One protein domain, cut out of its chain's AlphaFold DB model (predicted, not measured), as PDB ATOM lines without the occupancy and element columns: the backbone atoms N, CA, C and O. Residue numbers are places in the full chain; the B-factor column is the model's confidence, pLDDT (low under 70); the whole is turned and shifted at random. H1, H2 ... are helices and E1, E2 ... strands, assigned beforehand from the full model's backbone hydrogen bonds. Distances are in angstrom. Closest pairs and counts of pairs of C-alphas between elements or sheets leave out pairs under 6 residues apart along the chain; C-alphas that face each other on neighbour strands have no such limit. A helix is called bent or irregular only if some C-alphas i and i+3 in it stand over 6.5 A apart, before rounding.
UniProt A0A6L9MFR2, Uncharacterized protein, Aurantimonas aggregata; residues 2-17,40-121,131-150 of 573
ATOM      1  N   ARG A   2     -15.221  16.257 -50.785       25.16
ATOM      2  CA  ARG A   2     -14.851  14.934 -51.349       25.16
ATOM      3  C   ARG A   2     -14.062  13.997 -50.409       25.16
ATOM      4  O   ARG A   2     -14.261  12.795 -50.474       25.16
ATOM      5  N   VAL A   3     -13.256  14.528 -49.482       25.50
ATOM      6  CA  VAL A   3     -12.500  13.716 -48.494       25.50
ATOM      7  C   VAL A   3     -13.386  13.214 -47.340       25.50
ATOM      8  O   VAL A   3     -13.197  12.103 -46.861       25.50
ATOM      9  N   ARG A   4     -14.427  13.975 -46.958       27.61
ATOM     10  CA  ARG A   4     -15.415  13.543 -45.947       27.61
ATOM     11  C   ARG A   4     -16.258  12.350 -46.417       27.61
ATOM     12  O   ARG A   4     -16.681  11.567 -45.585       27.61
ATOM     13  N   MET A   5     -16.455  12.182 -47.729       25.89
ATOM     14  CA  MET A   5     -17.201  11.047 -48.290       25.89
ATOM     15  C   MET A   5     -16.398   9.743 -48.357       25.89
ATOM     16  O   MET A   5     -17.008   8.687 -48.295       25.89
ATOM     17  N   ALA A   6     -15.067   9.777 -48.474       27.27
ATOM     18  CA  ALA A   6     -14.273   8.548 -48.614       27.27
ATOM     19  C   ALA A   6     -14.173   7.763 -47.293       27.27
ATOM     20  O   ALA A   6     -14.291   6.544 -47.294       27.27
ATOM     21  N   ILE A   7     -14.045   8.473 -46.166       30.70
ATOM     22  CA  ILE A   7     -14.038   7.863 -44.827       30.70
ATOM     23  C   ILE A   7     -15.462   7.449 -44.424       30.70
ATOM     24  O   ILE A   7     -15.638   6.349 -43.916       30.70
ATOM     25  N   LEU A   8     -16.490   8.246 -44.762       28.91
ATOM     26  CA  LEU A   8     -17.887   7.826 -44.581       28.91
ATOM     27  C   LEU A   8     -18.266   6.623 -45.455       28.91
ATOM     28  O   LEU A   8     -19.112   5.848 -45.041       28.91
ATOM     29  N   ALA A   9     -17.686   6.446 -46.645       28.02
ATOM     30  CA  ALA A   9     -18.025   5.334 -47.536       28.02
ATOM     31  C   ALA A   9     -17.529   3.975 -47.012       28.02
ATOM     32  O   ALA A   9     -18.189   2.965 -47.252       28.02
ATOM     33  N   ALA A  10     -16.419   3.948 -46.266       28.45
ATOM     34  CA  ALA A  10     -15.942   2.733 -45.604       28.45
ATOM     35  C   ALA A  10     -16.849   2.334 -44.422       28.45
ATOM     36  O   ALA A  10     -17.103   1.150 -44.228       28.45
ATOM     37  N   THR A  11     -17.409   3.308 -43.693       35.31
ATOM     38  CA  THR A  11     -18.344   3.071 -42.577       35.31
ATOM     39  C   THR A  11     -19.798   2.869 -43.033       35.31
ATOM     40  O   THR A  11     -20.540   2.099 -42.433       35.31
ATOM     41  N   ALA A  12     -20.225   3.519 -44.121       28.78
ATOM     42  CA  ALA A  12     -21.589   3.434 -44.652       28.78
ATOM     43  C   ALA A  12     -21.860   2.120 -45.398       28.78
ATOM     44  O   ALA A  12     -23.005   1.677 -45.457       28.78
ATOM     45  N   ALA A  13     -20.820   1.451 -45.913       30.55
ATOM     46  CA  ALA A  13     -20.954   0.113 -46.490       30.55
ATOM     47  C   ALA A  13     -21.430  -0.934 -45.459       30.55
ATOM     48  O   ALA A  13     -21.995  -1.953 -45.845       30.55
ATOM     49  N   SER A  14     -21.266  -0.666 -44.159       36.75
ATOM     50  CA  SER A  14     -21.755  -1.517 -43.067       36.75
ATOM     51  C   SER A  14     -23.222  -1.253 -42.683       36.75
ATOM     52  O   SER A  14     -23.803  -2.063 -41.968       36.75
ATOM     53  N   LEU A  15     -23.831  -0.150 -43.145       32.72
ATOM     54  CA  LEU A  15     -25.141   0.343 -42.674       32.72
ATOM     55  C   LEU A  15     -26.263   0.314 -43.729       32.72
ATOM     56  O   LEU A  15     -27.375   0.753 -43.448       32.72
ATOM     57  N   LEU A  16     -26.024  -0.216 -44.932       29.12
ATOM     58  CA  LEU A  16     -27.024  -0.236 -46.007       29.12
ATOM     59  C   LEU A  16     -27.510  -1.662 -46.302       29.12
ATOM     60  O   LEU A  16     -26.946  -2.369 -47.135       29.12
ATOM     61  N   LEU A  17     -28.604  -2.065 -45.647       31.69
ATOM     62  CA  LEU A  17     -29.430  -3.208 -46.045       31.69
ATOM     63  C   LEU A  17     -30.795  -2.703 -46.524       31.69
ATOM     64  O   LEU A  17     -31.690  -2.448 -45.726       31.69
ATOM     65  N   SER A  40     -30.985 -10.903 -30.972       64.62
ATOM     66  CA  SER A  40     -30.985  -9.672 -31.760       64.62
ATOM     67  C   SER A  40     -31.019  -9.926 -33.273       64.62
ATOM     68  O   SER A  40     -30.709 -11.013 -33.772       64.62
ATOM     69  N   PHE A  41     -31.366  -8.886 -34.039       65.38
ATOM     70  CA  PHE A  41     -31.302  -8.933 -35.504       65.38
ATOM     71  C   PHE A  41     -29.869  -9.134 -36.024       65.38
ATOM     72  O   PHE A  41     -29.678  -9.805 -37.038       65.38
ATOM     73  N   SER A  42     -28.852  -8.599 -35.338       64.12
ATOM     74  CA  SER A  42     -27.454  -8.807 -35.729       64.12
ATOM     75  C   SER A  42     -27.060 -10.279 -35.598       64.12
ATOM     76  O   SER A  42     -26.495 -10.837 -36.537       64.12
ATOM     77  N   GLU A  43     -27.455 -10.954 -34.515       68.06
ATOM     78  CA  GLU A  43     -27.246 -12.399 -34.364       68.06
ATOM     79  C   GLU A  43     -27.955 -13.223 -35.450       68.06
ATOM     80  O   GLU A  43     -27.412 -14.227 -35.913       68.06
ATOM     81  N   PHE A  44     -29.133 -12.781 -35.902       75.50
ATOM     82  CA  PHE A  44     -29.841 -13.405 -37.022       75.50
ATOM     83  C   PHE A  44     -29.120 -13.215 -38.367       75.50
ATOM     84  O   PHE A  44     -29.046 -14.146 -39.171       75.50
ATOM     85  N   ALA A  45     -28.609 -12.012 -38.639       78.25
ATOM     86  CA  ALA A  45     -28.044 -11.651 -39.937       78.25
ATOM     87  C   ALA A  45     -26.604 -12.152 -40.138       78.25
ATOM     88  O   ALA A  45     -26.196 -12.414 -41.272       78.25
ATOM     89  N   LEU A  46     -25.831 -12.309 -39.059       79.94
ATOM     90  CA  LEU A  46     -24.407 -12.651 -39.107       79.94
ATOM     91  C   LEU A  46     -24.076 -13.961 -39.856       79.94
ATOM     92  O   LEU A  46     -23.148 -13.937 -40.670       79.94
ATOM     93  N   PRO A  47     -24.831 -15.068 -39.709       82.31
ATOM     94  CA  PRO A  47     -24.635 -16.268 -40.530       82.31
ATOM     95  C   PRO A  47     -24.772 -16.021 -42.042       82.31
ATOM     96  O   PRO A  47     -24.168 -16.728 -42.849       82.31
ATOM     97  N   TYR A  48     -25.538 -14.998 -42.436       85.75
ATOM     98  CA  TYR A  48     -25.742 -14.587 -43.827       85.75
ATOM     99  C   TYR A  48     -24.805 -13.453 -44.269       85.75
ATOM    100  O   TYR A  48     -24.797 -13.086 -45.448       85.75
ATOM    101  N   ALA A  49     -23.970 -12.928 -43.366       85.88
ATOM    102  CA  ALA A  49     -23.063 -11.818 -43.640       85.88
ATOM    103  C   ALA A  49     -22.139 -12.034 -44.856       85.88
ATOM    104  O   ALA A  49     -21.925 -11.065 -45.586       85.88
ATOM    105  N   PRO A  50     -21.640 -13.252 -45.174       87.00
ATOM    106  CA  PRO A  50     -20.861 -13.458 -46.396       87.00
ATOM    107  C   PRO A  50     -21.614 -13.086 -47.683       87.00
ATOM    108  O   PRO A  50     -21.003 -12.530 -48.594       87.00
ATOM    109  N   TYR A  51     -22.924 -13.353 -47.747       86.94
ATOM    110  CA  TYR A  51     -23.769 -13.030 -48.903       86.94
ATOM    111  C   TYR A  51     -24.079 -11.535 -48.978       86.94
ATOM    112  O   TYR A  51     -24.043 -10.944 -50.055       86.94
ATOM    113  N   LEU A  52     -24.339 -10.911 -47.827       85.81
ATOM    114  CA  LEU A  52     -24.548  -9.464 -47.738       85.81
ATOM    115  C   LEU A  52     -23.287  -8.699 -48.162       85.81
ATOM    116  O   LEU A  52     -23.364  -7.748 -48.937       85.81
ATOM    117  N   PHE A  53     -22.115  -9.172 -47.735       90.31
ATOM    118  CA  PHE A  53     -20.828  -8.633 -48.166       90.31
ATOM    119  C   PHE A  53     -20.610  -8.810 -49.676       90.31
ATOM    120  O   PHE A  53     -20.118  -7.910 -50.348       90.31
ATOM    121  N   ASP A  54     -21.009  -9.952 -50.237       90.31
ATOM    122  CA  ASP A  54     -20.998 -10.210 -51.682       90.31
ATOM    123  C   ASP A  54     -21.785  -9.177 -52.478       90.31
ATOM    124  O   ASP A  54     -21.289  -8.606 -53.452       90.31
ATOM    125  N   PHE A  55     -23.009  -8.929 -52.025       87.38
ATOM    126  CA  PHE A  55     -23.906  -7.963 -52.623       87.38
ATOM    127  C   PHE A  55     -23.313  -6.550 -52.552       87.38
ATOM    128  O   PHE A  55     -23.262  -5.854 -53.567       87.38
ATOM    129  N   ALA A  56     -22.774  -6.158 -51.392       87.62
ATOM    130  CA  ALA A  56     -22.105  -4.872 -51.209       87.62
ATOM    131  C   ALA A  56     -20.882  -4.711 -52.131       87.62
ATOM    132  O   ALA A  56     -20.736  -3.676 -52.784       87.62
ATOM    133  N   VAL A  57     -20.030  -5.738 -52.255       90.62
ATOM    134  CA  VAL A  57     -18.884  -5.710 -53.179       90.62
ATOM    135  C   VAL A  57     -19.352  -5.617 -54.628       90.62
ATOM    136  O   VAL A  57     -18.785  -4.846 -55.402       90.62
ATOM    137  N   TYR A  58     -20.378  -6.373 -55.015       91.12
ATOM    138  CA  TYR A  58     -20.931  -6.316 -56.365       91.12
ATOM    139  C   TYR A  58     -21.463  -4.917 -56.702       91.12
ATOM    140  O   TYR A  58     -21.115  -4.366 -57.746       91.12
ATOM    141  N   ALA A  59     -22.226  -4.304 -55.794       86.81
ATOM    142  CA  ALA A  59     -22.716  -2.938 -55.953       86.81
ATOM    143  C   ALA A  59     -21.565  -1.914 -56.010       86.81
ATOM    144  O   ALA A  59     -21.544  -1.039 -56.880       86.81
ATOM    145  N   GLY A  60     -20.571  -2.055 -55.126       86.62
ATOM    146  CA  GLY A  60     -19.416  -1.162 -55.023       86.62
ATOM    147  C   GLY A  60     -18.438  -1.255 -56.197       86.62
ATOM    148  O   GLY A  60     -17.780  -0.267 -56.521       86.62
ATOM    149  N   ARG A  61     -18.382  -2.397 -56.898       91.19
ATOM    150  CA  ARG A  61     -17.519  -2.595 -58.077       91.19
ATOM    151  C   ARG A  61     -17.822  -1.653 -59.242       91.19
ATOM    152  O   ARG A  61     -16.954  -1.435 -60.082       91.19
ATOM    153  N   ASN A  62     -19.014  -1.061 -59.274       88.62
ATOM    154  CA  ASN A  62     -19.357  -0.018 -60.243       88.62
ATOM    155  C   ASN A  62     -18.684   1.333 -59.937       88.62
ATOM    156  O   ASN A  62     -18.620   2.195 -60.808       88.62
ATOM    157  N   LEU A  63     -18.209   1.533 -58.704       90.12
ATOM    158  CA  LEU A  63     -17.640   2.791 -58.217       90.12
ATOM    159  C   LEU A  63     -16.125   2.720 -58.006       90.12
ATOM    160  O   LEU A  63     -15.455   3.745 -58.099       90.12
ATOM    161  N   ALA A  64     -15.597   1.540 -57.688       93.88
ATOM    162  CA  ALA A  64     -14.187   1.305 -57.404       93.88
ATOM    163  C   ALA A  64     -13.796  -0.124 -57.795       93.88
ATOM    164  O   ALA A  64     -14.633  -1.026 -57.832       93.88
ATOM    165  N   ARG A  65     -12.507  -0.375 -58.032       95.50
ATOM    166  CA  ARG A  65     -12.006  -1.746 -58.135       95.50
ATOM    167  C   ARG A  65     -11.912  -2.321 -56.726       95.50
ATOM    168  O   ARG A  65     -11.068  -1.890 -55.952       95.50
ATOM    169  N   ILE A  66     -12.771  -3.293 -56.424       96.00
ATOM    170  CA  ILE A  66     -12.807  -3.978 -55.127       96.00
ATOM    171  C   ILE A  66     -12.400  -5.443 -55.304       96.00
ATOM    172  O   ILE A  66     -13.082  -6.214 -56.000       96.00
ATOM    173  N   THR A  67     -11.302  -5.829 -54.660       94.75
ATOM    174  CA  THR A  67     -10.769  -7.200 -54.625       94.75
ATOM    175  C   THR A  67     -10.641  -7.685 -53.181       94.75
ATOM    176  O   THR A  67     -10.549  -6.887 -52.260       94.75
ATOM    177  N   TYR A  68     -10.701  -8.998 -52.968       95.88
ATOM    178  CA  TYR A  68     -10.450  -9.644 -51.675       95.88
ATOM    179  C   TYR A  68      -9.962 -11.077 -51.929       95.88
ATOM    180  O   TYR A  68     -10.288 -11.653 -52.973       95.88
ATOM    181  N   ARG A  69      -9.176 -11.661 -51.016       90.38
ATOM    182  CA  ARG A  69      -8.660 -13.038 -51.164       90.38
ATOM    183  C   ARG A  69      -9.673 -14.070 -50.697       90.38
ATOM    184  O   ARG A  69      -9.920 -15.055 -51.388       90.38
ATOM    185  N   SER A  70     -10.230 -13.869 -49.509       86.81
ATOM    186  CA  SER A  70     -11.175 -14.804 -48.911       86.81
ATOM    187  C   SER A  70     -12.187 -14.082 -48.037       86.81
ATOM    188  O   SER A  70     -11.953 -12.964 -47.582       86.81
ATOM    189  N   ARG A  71     -13.321 -14.740 -47.807       92.69
ATOM    190  CA  ARG A  71     -14.272 -14.366 -46.767       92.69
ATOM    191  C   ARG A  71     -14.932 -15.609 -46.197       92.69
ATOM    192  O   ARG A  71     -15.162 -16.573 -46.929       92.69
ATOM    193  N   ARG A  72     -15.264 -15.581 -44.915       84.81
ATOM    194  CA  ARG A  72     -15.953 -16.676 -44.231       84.81
ATOM    195  C   ARG A  72     -16.722 -16.161 -43.032       84.81
ATOM    196  O   ARG A  72     -16.327 -15.174 -42.423       84.81
ATOM    197  N   TYR A  73     -17.780 -16.869 -42.676       86.31
ATOM    198  CA  TYR A  73     -18.377 -16.742 -41.357       86.31
ATOM    199  C   TYR A  73     -17.654 -17.697 -40.402       86.31
ATOM    200  O   TYR A  73     -17.532 -18.886 -40.698       86.31
ATOM    201  N   ASP A  74     -17.136 -17.171 -39.297       77.50
ATOM    202  CA  ASP A  74     -16.581 -17.954 -38.198       77.50
ATOM    203  C   ASP A  74     -17.695 -18.220 -37.172       77.50
ATOM    204  O   ASP A  74     -18.124 -17.281 -36.496       77.50
ATOM    205  N   PRO A  75     -18.186 -19.467 -37.048       71.88
ATOM    206  CA  PRO A  75     -19.271 -19.790 -36.128       71.88
ATOM    207  C   PRO A  75     -18.836 -19.759 -34.660       71.88
ATOM    208  O   PRO A  75     -19.690 -19.594 -33.794       71.88
ATOM    209  N   VAL A  76     -17.538 -19.910 -34.363       71.06
ATOM    210  CA  VAL A  76     -17.028 -19.891 -32.983       71.06
ATOM    211  C   VAL A  76     -17.089 -18.476 -32.451       71.06
ATOM    212  O   VAL A  76     -17.599 -18.229 -31.364       71.06
ATOM    213  N   THR A  77     -16.603 -17.531 -33.246       73.12
ATOM    214  CA  THR A  77     -16.580 -16.136 -32.831       73.12
ATOM    215  C   THR A  77     -17.759 -15.320 -33.346       73.12
ATOM    216  O   THR A  77     -17.737 -14.097 -33.239       73.12
ATOM    217  N   LYS A  78     -18.731 -15.980 -33.987       83.06
ATOM    218  CA  LYS A  78     -19.901 -15.380 -34.641       83.06
ATOM    219  C   LYS A  78     -19.556 -14.162 -35.516       83.06
ATOM    220  O   LYS A  78     -20.291 -13.180 -35.520       83.06
ATOM    221  N   ALA A  79     -18.453 -14.211 -36.265       82.50
ATOM    222  CA  ALA A  79     -17.945 -13.047 -36.995       82.50
ATOM    223  C   ALA A  79     -17.758 -13.324 -38.490       82.50
ATOM    224  O   ALA A  79     -17.287 -14.391 -38.882       82.50
ATOM    225  N   LEU A  80     -18.068 -12.344 -39.338       88.56
ATOM    226  CA  LEU A  80     -17.610 -12.327 -40.725       88.56
ATOM    227  C   LEU A  80     -16.129 -11.946 -40.742       88.56
ATOM    228  O   LEU A  80     -15.771 -10.880 -40.254       88.56
ATOM    229  N   VAL A  81     -15.290 -12.778 -41.348       87.06
ATOM    230  CA  VAL A  81     -13.867 -12.507 -41.572       87.06
ATOM    231  C   VAL A  81     -13.620 -12.374 -43.069       87.06
ATOM    232  O   VAL A  81     -14.001 -13.266 -43.826       87.06
ATOM    233  N   VAL A  82     -12.968 -11.295 -43.495       90.50
ATOM    234  CA  VAL A  82     -12.537 -11.033 -44.877       90.50
ATOM    235  C   VAL A  82     -11.038 -10.757 -44.872       90.50
ATOM    236  O   VAL A  82     -10.564 -10.025 -44.010       90.50
ATOM    237  N   THR A  83     -10.290 -11.323 -45.819       89.62
ATOM    238  CA  THR A  83      -8.833 -11.135 -45.906       89.62
ATOM    239  C   THR A  83      -8.421 -10.460 -47.208       89.62
ATOM    240  O   THR A  83      -8.993 -10.732 -48.272       89.62
ATOM    241  N   ASP A  84      -7.388  -9.626 -47.117       90.62
ATOM    242  CA  ASP A  84      -6.743  -8.908 -48.218       90.62
ATOM    243  C   ASP A  84      -7.736  -8.089 -49.056       90.62
ATOM    244  O   ASP A  84      -7.716  -8.132 -50.289       90.62
ATOM    245  N   LEU A  85      -8.651  -7.388 -48.383       93.69
ATOM    246  CA  LEU A  85      -9.596  -6.486 -49.032       93.69
ATOM    247  C   LEU A  85      -8.825  -5.288 -49.592       93.69
ATOM    248  O   LEU A  85      -8.099  -4.630 -48.859       93.69
ATOM    249  N   SER A  86      -8.995  -4.979 -50.872       96.00
ATOM    250  CA  SER A  86      -8.384  -3.820 -51.520       96.00
ATOM    251  C   SER A  86      -9.419  -3.042 -52.320       96.00
ATOM    252  O   SER A  86     -10.299  -3.624 -52.962       96.00
ATOM    253  N   VAL A  87      -9.322  -1.717 -52.243       95.69
ATOM    254  CA  VAL A  87     -10.195  -0.751 -52.902       95.69
ATOM    255  C   VAL A  87      -9.329   0.271 -53.631       95.69
ATOM    256  O   VAL A  87      -8.579   1.022 -53.012       95.69
ATOM    257  N   GLU A  88      -9.475   0.338 -54.952       95.44
ATOM    258  CA  GLU A  88      -8.777   1.309 -55.801       95.44
ATOM    259  C   GLU A  88      -9.776   2.167 -56.585       95.44
ATOM    260  O   GLU A  88     -10.683   1.646 -57.245       95.44
ATOM    261  N   ARG A  89      -9.600   3.491 -56.553       93.06
ATOM    262  CA  ARG A  89     -10.416   4.447 -57.313       93.06
ATOM    263  C   ARG A  89      -9.684   5.768 -57.533       93.06
ATOM    264  O   ARG A  89      -9.374   6.440 -56.566       93.06
ATOM    265  N   ASP A  90      -9.529   6.210 -58.780       89.88
ATOM    266  CA  ASP A  90      -9.137   7.594 -59.119       89.88
ATOM    267  C   ASP A  90      -7.927   8.147 -58.314       89.88
ATOM    268  O   ASP A  90      -7.954   9.289 -57.858       89.88
ATOM    269  N   GLY A  91      -6.881   7.336 -58.102       86.00
ATOM    270  CA  GLY A  91      -5.691   7.695 -57.301       86.00
ATOM    271  C   GLY A  91      -5.802   7.391 -55.799       86.00
ATOM    272  O   GLY A  91      -4.815   7.417 -55.080       86.00
ATOM    273  N   PHE A  92      -6.983   7.033 -55.302       92.44
ATOM    274  CA  PHE A  92      -7.139   6.434 -53.980       92.44
ATOM    275  C   PHE A  92      -6.831   4.935 -54.057       92.44
ATOM    276  O   PHE A  92      -7.447   4.214 -54.847       92.44
ATOM    277  N   SER A  93      -5.907   4.465 -53.222       95.06
ATOM    278  CA  SER A  93      -5.650   3.044 -52.992       95.06
ATOM    279  C   SER A  93      -5.663   2.787 -51.492       95.06
ATOM    280  O   SER A  93      -4.941   3.436 -50.735       95.06
ATOM    281  N   ALA A  94      -6.515   1.863 -51.065       96.44
ATOM    282  CA  ALA A  94      -6.553   1.395 -49.693       96.44
ATOM    283  C   ALA A  94      -6.671  -0.124 -49.658       96.44
ATOM    284  O   ALA A  94      -7.357  -0.726 -50.485       96.44
ATOM    285  N   SER A  95      -6.039  -0.739 -48.671       95.69
ATOM    286  CA  SER A  95      -6.171  -2.162 -48.401       95.69
ATOM    287  C   SER A  95      -6.325  -2.431 -46.914       95.69
ATOM    288  O   SER A  95      -5.956  -1.601 -46.090       95.69
ATOM    289  N   VAL A  96      -6.900  -3.581 -46.596       93.69
ATOM    290  CA  VAL A  96      -7.064  -4.113 -45.250       93.69
ATOM    291  C   VAL A  96      -6.611  -5.566 -45.296       93.69
ATOM    292  O   VAL A  96      -7.187  -6.368 -46.044       93.69
ATOM    293  N   GLY A  97      -5.585  -5.913 -44.519       82.69
ATOM    294  CA  GLY A  97      -5.095  -7.288 -44.433       82.69
ATOM    295  C   GLY A  97      -6.165  -8.230 -43.892       82.69
ATOM    296  O   GLY A  97      -6.436  -9.272 -44.496       82.69
ATOM    297  N   GLN A  98      -6.854  -7.821 -42.825       91.75
ATOM    298  CA  GLN A  98      -7.971  -8.574 -42.271       91.75
ATOM    299  C   GLN A  98      -9.075  -7.658 -41.737       91.75
ATOM    300  O   GLN A  98      -8.842  -6.766 -40.934       91.75
ATOM    301  N   MET A  99     -10.308  -7.906 -42.170       92.81
ATOM    302  CA  MET A  99     -11.514  -7.276 -41.642       92.81
ATOM    303  C   MET A  99     -12.340  -8.325 -40.906       92.81
ATOM    304  O   MET A  99     -12.599  -9.407 -41.439       92.81
ATOM    305  N   ARG A 100     -12.799  -7.994 -39.705       88.12
ATOM    306  CA  ARG A 100     -13.655  -8.837 -38.879       88.12
ATOM    307  C   ARG A 100     -14.852  -8.037 -38.385       88.12
ATOM    308  O   ARG A 100     -14.676  -7.009 -37.750       88.12
ATOM    309  N   ILE A 101     -16.058  -8.524 -38.656       88.50
ATOM    310  CA  ILE A 101     -17.323  -7.899 -38.248       88.50
ATOM    311  C   ILE A 101     -18.085  -8.898 -37.375       88.50
ATOM    312  O   ILE A 101     -18.450  -9.972 -37.852       88.50
ATOM    313  N   ALA A 102     -18.306  -8.550 -36.113       85.50
ATOM    314  CA  ALA A 102     -19.073  -9.302 -35.124       85.50
ATOM    315  C   ALA A 102     -20.285  -8.477 -34.646       85.50
ATOM    316  O   ALA A 102     -20.491  -7.349 -35.092       85.50
ATOM    317  N   ALA A 103     -21.113  -9.048 -33.766       78.00
ATOM    318  CA  ALA A 103     -22.288  -8.355 -33.224       78.00
ATOM    319  C   ALA A 103     -21.913  -7.165 -32.325       78.00
ATOM    320  O   ALA A 103     -22.650  -6.187 -32.264       78.00
ATOM    321  N   ASP A 104     -20.774  -7.275 -31.652       79.00
ATOM    322  CA  ASP A 104     -20.258  -6.388 -30.614       79.00
ATOM    323  C   ASP A 104     -19.064  -5.550 -31.088       79.00
ATOM    324  O   ASP A 104     -18.500  -4.771 -30.321       79.00
ATOM    325  N   GLY A 105     -18.643  -5.686 -32.348       85.88
ATOM    326  CA  GLY A 105     -17.529  -4.896 -32.842       85.88
ATOM    327  C   GLY A 105     -17.074  -5.183 -34.261       85.88
ATOM    328  O   GLY A 105     -17.424  -6.178 -34.896       85.88
ATOM    329  N   VAL A 106     -16.241  -4.277 -34.749       88.62
ATOM    330  CA  VAL A 106     -15.562  -4.341 -36.031       88.62
ATOM    331  C   VAL A 106     -14.072  -4.121 -35.812       88.62
ATOM    332  O   VAL A 106     -13.659  -3.171 -35.154       88.62
ATOM    333  N   VAL A 107     -13.263  -4.995 -36.392       88.44
ATOM    334  CA  VAL A 107     -11.807  -4.919 -36.359       88.44
ATOM    335  C   VAL A 107     -11.289  -4.885 -37.791       88.44
ATOM    336  O   VAL A 107     -11.671  -5.715 -38.616       88.44
ATOM    337  N   TYR A 108     -10.414  -3.935 -38.077       90.62
ATOM    338  CA  TYR A 108      -9.641  -3.839 -39.303       90.62
ATOM    339  C   TYR A 108      -8.162  -3.860 -38.917       90.62
ATOM    340  O   TYR A 108      -7.686  -2.947 -38.243       90.62
ATOM    341  N   GLU A 109      -7.458  -4.901 -39.334       88.56
ATOM    342  CA  GLU A 109      -6.025  -5.096 -39.113       88.56
ATOM    343  C   GLU A 109      -5.277  -4.862 -40.422       88.56
ATOM    344  O   GLU A 109      -5.791  -5.161 -41.512       88.56
ATOM    345  N   ASP A 110      -4.060  -4.336 -40.305       90.62
ATOM    346  CA  ASP A 110      -3.187  -4.025 -41.437       90.62
ATOM    347  C   ASP A 110      -3.895  -3.143 -42.483       90.62
ATOM    348  O   ASP A 110      -3.866  -3.409 -43.690       90.62
ATOM    349  N   ILE A 111      -4.584  -2.095 -42.021       94.62
ATOM    350  CA  ILE A 111      -5.076  -1.043 -42.907       94.62
ATOM    351  C   ILE A 111      -3.859  -0.371 -43.523       94.62
ATOM    352  O   ILE A 111      -2.962   0.046 -42.803       94.62
ATOM    353  N   ALA A 112      -3.853  -0.205 -44.838       96.00
ATOM    354  CA  ALA A 112      -2.856   0.568 -45.557       96.00
ATOM    355  C   ALA A 112      -3.564   1.523 -46.519       96.00
ATOM    356  O   ALA A 112      -4.307   1.072 -47.389       96.00
ATOM    357  N   VAL A 113      -3.348   2.830 -46.368       95.62
ATOM    358  CA  VAL A 113      -3.908   3.864 -47.253       95.62
ATOM    359  C   VAL A 113      -2.772   4.613 -47.932       95.62
ATOM    360  O   VAL A 113      -1.984   5.281 -47.264       95.62
ATOM    361  N   ASP A 114      -2.703   4.530 -49.258       95.44
ATOM    362  CA  ASP A 114      -1.757   5.310 -50.051       95.44
ATOM    363  C   ASP A 114      -2.203   6.774 -50.094       95.44
ATOM    364  O   ASP A 114      -3.301   7.108 -50.549       95.44
ATOM    365  N   THR A 115      -1.347   7.662 -49.596       93.69
ATOM    366  CA  THR A 115      -1.655   9.087 -49.465       93.69
ATOM    367  C   THR A 115      -1.077   9.955 -50.579       93.69
ATOM    368  O   THR A 115      -1.397  11.146 -50.647       93.69
ATOM    369  N   ARG A 116      -0.255   9.391 -51.473       92.69
ATOM    370  CA  ARG A 116       0.545  10.156 -52.451       92.69
ATOM    371  C   ARG A 116      -0.310  11.001 -53.390       92.69
ATOM    372  O   ARG A 116      -0.019  12.186 -53.605       92.69
ATOM    373  N   ASP A 117      -1.406  10.424 -53.864       92.44
ATOM    374  CA  ASP A 117      -2.328  11.058 -54.807       92.44
ATOM    375  C   ASP A 117      -3.515  11.749 -54.113       92.44
ATOM    376  O   ASP A 117      -4.348  12.382 -54.767       92.44
ATOM    377  N   LEU A 118      -3.592  11.692 -52.777       90.31
ATOM    378  CA  LEU A 118      -4.674  12.335 -52.037       90.31
ATOM    379  C   LEU A 118      -4.482  13.859 -51.981       90.31
ATOM    380  O   LEU A 118      -3.362  14.349 -51.789       90.31
ATOM    381  N   PRO A 119      -5.568  14.646 -52.092       91.12
ATOM    382  CA  PRO A 119      -5.519  16.100 -51.979       91.12
ATOM    383  C   PRO A 119      -5.354  16.515 -50.509       91.12
ATOM    384  O   PRO A 119      -6.298  16.964 -49.858       91.12
ATOM    385  N   LEU A 120      -4.149  16.310 -49.982       90.75
ATOM    386  CA  LEU A 120      -3.754  16.666 -48.624       90.75
ATOM    387  C   LEU A 120      -3.233  18.102 -48.558       90.75
ATOM    388  O   LEU A 120      -2.651  18.607 -49.521       90.75
ATOM    389  N   ASP A 121      -3.402  18.732 -47.395       94.12
ATOM    390  CA  ASP A 121      -2.732  19.996 -47.086       94.12
ATOM    391  C   ASP A 121      -1.204  19.836 -47.247       94.12
ATOM    392  O   ASP A 121      -0.665  18.798 -46.842       94.12
ATOM    393  N   LEU A 131       7.870  11.474 -41.926       89.25
ATOM    394  CA  LEU A 131       7.581  10.240 -41.202       89.25
ATOM    395  C   LEU A 131       7.881   8.986 -42.030       89.25
ATOM    396  O   LEU A 131       7.795   7.898 -41.471       89.25
ATOM    397  N   ASP A 132       8.265   9.117 -43.307       90.12
ATOM    398  CA  ASP A 132       8.434   7.989 -44.230       90.12
ATOM    399  C   ASP A 132       7.155   7.126 -44.272       90.12
ATOM    400  O   ASP A 132       7.174   5.902 -44.176       90.12
ATOM    401  N   SER A 133       6.005   7.808 -44.312       88.50
ATOM    402  CA  SER A 133       4.653   7.240 -44.228       88.50
ATOM    403  C   SER A 133       3.799   7.707 -45.407       88.50
ATOM    404  O   SER A 133       2.694   8.219 -45.242       88.50
ATOM    405  N   GLU A 134       4.314   7.544 -46.628       89.88
ATOM    406  CA  GLU A 134       3.529   7.786 -47.849       89.88
ATOM    407  C   GLU A 134       2.317   6.845 -47.943       89.88
ATOM    408  O   GLU A 134       1.289   7.193 -48.525       89.88
ATOM    409  N   THR A 135       2.421   5.671 -47.321       93.12
ATOM    410  CA  THR A 135       1.298   4.790 -47.008       93.12
ATOM    411  C   THR A 135       1.087   4.799 -45.502       93.12
ATOM    412  O   THR A 135       1.995   4.447 -44.753       93.12
ATOM    413  N   ILE A 136      -0.097   5.213 -45.056       92.25
ATOM    414  CA  ILE A 136      -0.456   5.166 -43.637       92.25
ATOM    415  C   ILE A 136      -0.889   3.739 -43.324       92.25
ATOM    416  O   ILE A 136      -1.896   3.282 -43.870       92.25
ATOM    417  N   THR A 137      -0.131   3.062 -42.464       93.56
ATOM    418  CA  THR A 137      -0.426   1.715 -41.966       93.56
ATOM    419  C   THR A 137      -1.011   1.760 -40.560       93.56
ATOM    420  O   THR A 137      -0.663   2.641 -39.766       93.56
ATOM    421  N   GLY A 138      -1.917   0.842 -40.228       93.19
ATOM    422  CA  GLY A 138      -2.544   0.861 -38.914       93.19
ATOM    423  C   GLY A 138      -3.649  -0.155 -38.668       93.19
ATOM    424  O   GLY A 138      -4.019  -0.928 -39.545       93.19
ATOM    425  N   ASP A 139      -4.215  -0.071 -37.467       90.69
ATOM    426  CA  ASP A 139      -5.339  -0.880 -37.008       90.69
ATOM    427  C   ASP A 139      -6.507   0.033 -36.619       90.69
ATOM    428  O   ASP A 139      -6.315   1.111 -36.045       90.69
ATOM    429  N   LEU A 140      -7.729  -0.422 -36.875       91.31
ATOM    430  CA  LEU A 140      -8.957   0.189 -36.375       91.31
ATOM    431  C   LEU A 140      -9.764  -0.882 -35.646       91.31
ATOM    432  O   LEU A 140     -10.206  -1.857 -36.246       91.31
ATOM    433  N   ILE A 141      -9.994  -0.670 -34.360       89.31
ATOM    434  CA  ILE A 141     -10.843  -1.509 -33.523       89.31
ATOM    435  C   ILE A 141     -12.003  -0.640 -33.062       89.31
ATOM    436  O   ILE A 141     -11.793   0.412 -32.470       89.31
ATOM    437  N   LEU A 142     -13.223  -1.073 -33.330       90.38
ATOM    438  CA  LEU A 142     -14.441  -0.475 -32.810       90.38
ATOM    439  C   LEU A 142     -15.218  -1.575 -32.102       90.38
ATOM    440  O   LEU A 142     -15.666  -2.511 -32.750       90.38
ATOM    441  N   THR A 143     -15.400  -1.475 -30.796       84.62
ATOM    442  CA  THR A 143     -16.265  -2.375 -30.030       84.62
ATOM    443  C   THR A 143     -17.400  -1.577 -29.414       84.62
ATOM    444  O   THR A 143     -17.189  -0.451 -28.970       84.62
ATOM    445  N   ALA A 144     -18.593  -2.146 -29.394       82.19
ATOM    446  CA  ALA A 144     -19.763  -1.575 -28.757       82.19
ATOM    447  C   ALA A 144     -20.506  -2.694 -28.025       82.19
ATOM    448  O   ALA A 144     -21.092  -3.575 -28.657       82.19
ATOM    449  N   VAL A 145     -20.479  -2.660 -26.697       78.25
ATOM    450  CA  VAL A 145     -21.356  -3.505 -25.881       78.25
ATOM    451  C   VAL A 145     -22.676  -2.765 -25.753       78.25
ATOM    452  O   VAL A 145     -22.669  -1.584 -25.423       78.25
ATOM    453  N   SER A 146     -23.796  -3.421 -26.053       78.88
ATOM    454  CA  SER A 146     -25.112  -2.779 -25.988       78.88
ATOM    455  C   SER A 146     -26.089  -3.550 -25.114       78.88
ATOM    456  O   SER A 146     -26.201  -4.771 -25.222       78.88
ATOM    457  N   ASP A 147     -26.833  -2.815 -24.292       73.38
ATOM    458  CA  ASP A 147     -28.114  -3.258 -23.755       73.38
ATOM    459  C   ASP A 147     -29.200  -2.716 -24.685       73.38
ATOM    460  O   ASP A 147     -29.586  -1.547 -24.628       73.38
ATOM    461  N   VAL A 148     -29.675  -3.573 -25.587       72.00
ATOM    462  CA  VAL A 148     -30.652  -3.194 -26.614       72.00
ATOM    463  C   VAL A 148     -31.997  -2.787 -26.000       72.00
ATOM    464  O   VAL A 148     -32.704  -1.973 -26.590       72.00
ATOM    465  N   ALA A 149     -32.361  -3.326 -24.830       69.25
ATOM    466  CA  ALA A 149     -33.630  -3.007 -24.180       69.25
ATOM    467  C   ALA A 149     -33.606  -1.602 -23.564       69.25
ATOM    468  O   ALA A 149     -34.598  -0.877 -23.656       69.25
ATOM    469  N   ALA A 150     -32.471  -1.218 -22.975       71.75
ATOM    470  CA  ALA A 150     -32.255   0.120 -22.425       71.75
ATOM    471  C   ALA A 150     -31.751   1.142 -23.465       71.75
ATOM    472  O   ALA A 150     -31.814   2.345 -23.219       71.75
TER     473      ALA A 150
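Overview. This is residues 2 to 17, 40 to 121 and 131 to 150 of the 573 residues of an uncharacterized protein of Aurantimonas aggregata (UniProt A0A6L9MFR2). The main body is one twisted antiparallel sheet in which the long strands E3, E4, E5 and E6 run side by side, E3, E4 and E5 sharply bent, with the short E1 and E2 one after the other along the side of E3 away from E4. Helix H2 packs on one face of this sheet, along E2 and E3, while H1 stays off the sheet. The printed part has 118 residues, with two named helices followed by six named strands, in the order H1 H2 E1 E2 E3 E4 E5 E6, and its class is mixed, helices and strands. The sheet is branched at E3, and E2 E3 E4 E5 form a meander, each strand the antiparallel neighbour of the one before. The whole is compact, with a radius of gyration of the C-alphas of 15.2 A, yet elongated in outline, spanning 45 by 29 by 25 A.

Along the chain. Find C-alpha 2 at (-14.851, 14.934, -51.349); from there H1 runs over residues 2 to 12, 14.9 A from first to last C-alpha. After the first cut, look for H2 at residues 41 to 60, 24.1 A long. It is irregular, with C-alphas 47 and 50 lying 7.5 A apart, and it has a kink of 77 degrees near residue 48. Then come the short strands E1, residues 65 to 67, 6.6 A, and E2, residues 70 to 74, 12.4 A; E1 runs on into E2 across a break of 2 residues, at 55 degrees. E3 starts at C-alpha 79, at (-17.945, -13.047, -36.995), and covers residues 79 to 89, 27.8 A, bending by 64 degrees at residue 84. E4, residues 92 to 101, 23.6 A, bends by 74 degrees at residue 97, and E5, residues 105 to 114, 25.5 A, bends by 63 degrees at residue 110. Past the second cut, E6 takes residues 135 to 147, 38.3 A, and ends at C-alpha 147, at (-28.114, -3.258, -23.755).

Arrangement. Begin at E3, which has three neighbours in staggered pairing. E1, beside residues 85 to 88, and E2, beside residues 79 to 83, lie on one side of it, and E4 lies on the other side. For E1 look at N 65 and O 88, 2.8 A apart and within hydrogen-bond range. E2 and E3 are a hairpin, with N 81 and O 72 at 2.8 A. E3 and E4 are a hairpin at 175 degrees, with N 87 and O 94 at 2.8 A. E4 and E5 are a third hairpin, with N 100 and O 107 at 2.8 A. E6 is an edge strand, antiparallel to E5 at 165 degrees, with N 108 and O 140 at 2.8 A. H2 is on the sheet at a height of 9.1 A, over E2 and E3, and runs along the strands, at 20 degrees to E3 on the local plane. Its closest C-alphas to E3 are those of Ala 49 and Leu 80, 6.2 A, and to E2 those of Pro 50 and Arg 72, 6.3 A. H1 is not on the sheet and is apart from H2. In H1, 3 of 7 O i to N i+4 pairs and 4 of 8 O i to N i+3 pairs are within hydrogen-bond range; in H2, 12 of 16 O i to N i+4 pairs are.

Size, cuts and confidence. The C-alphas of Asp 132 and Ala 149 are the two farthest apart, at 47.9 A. Residues 18 to 39 are not printed, and C-alphas 17 and 40 are 15.8 A apart across that cut; residues 122 to 130 are also missing, with 15.4 A between C-alphas 121 and 131. The links that are printed whole, from H2 through to E5, are tight. The mean pLDDT of the printed part is 79.3, with values under 70 at residues 2 to 17, 40 to 43 and 149; over H1 the model's mean is 28.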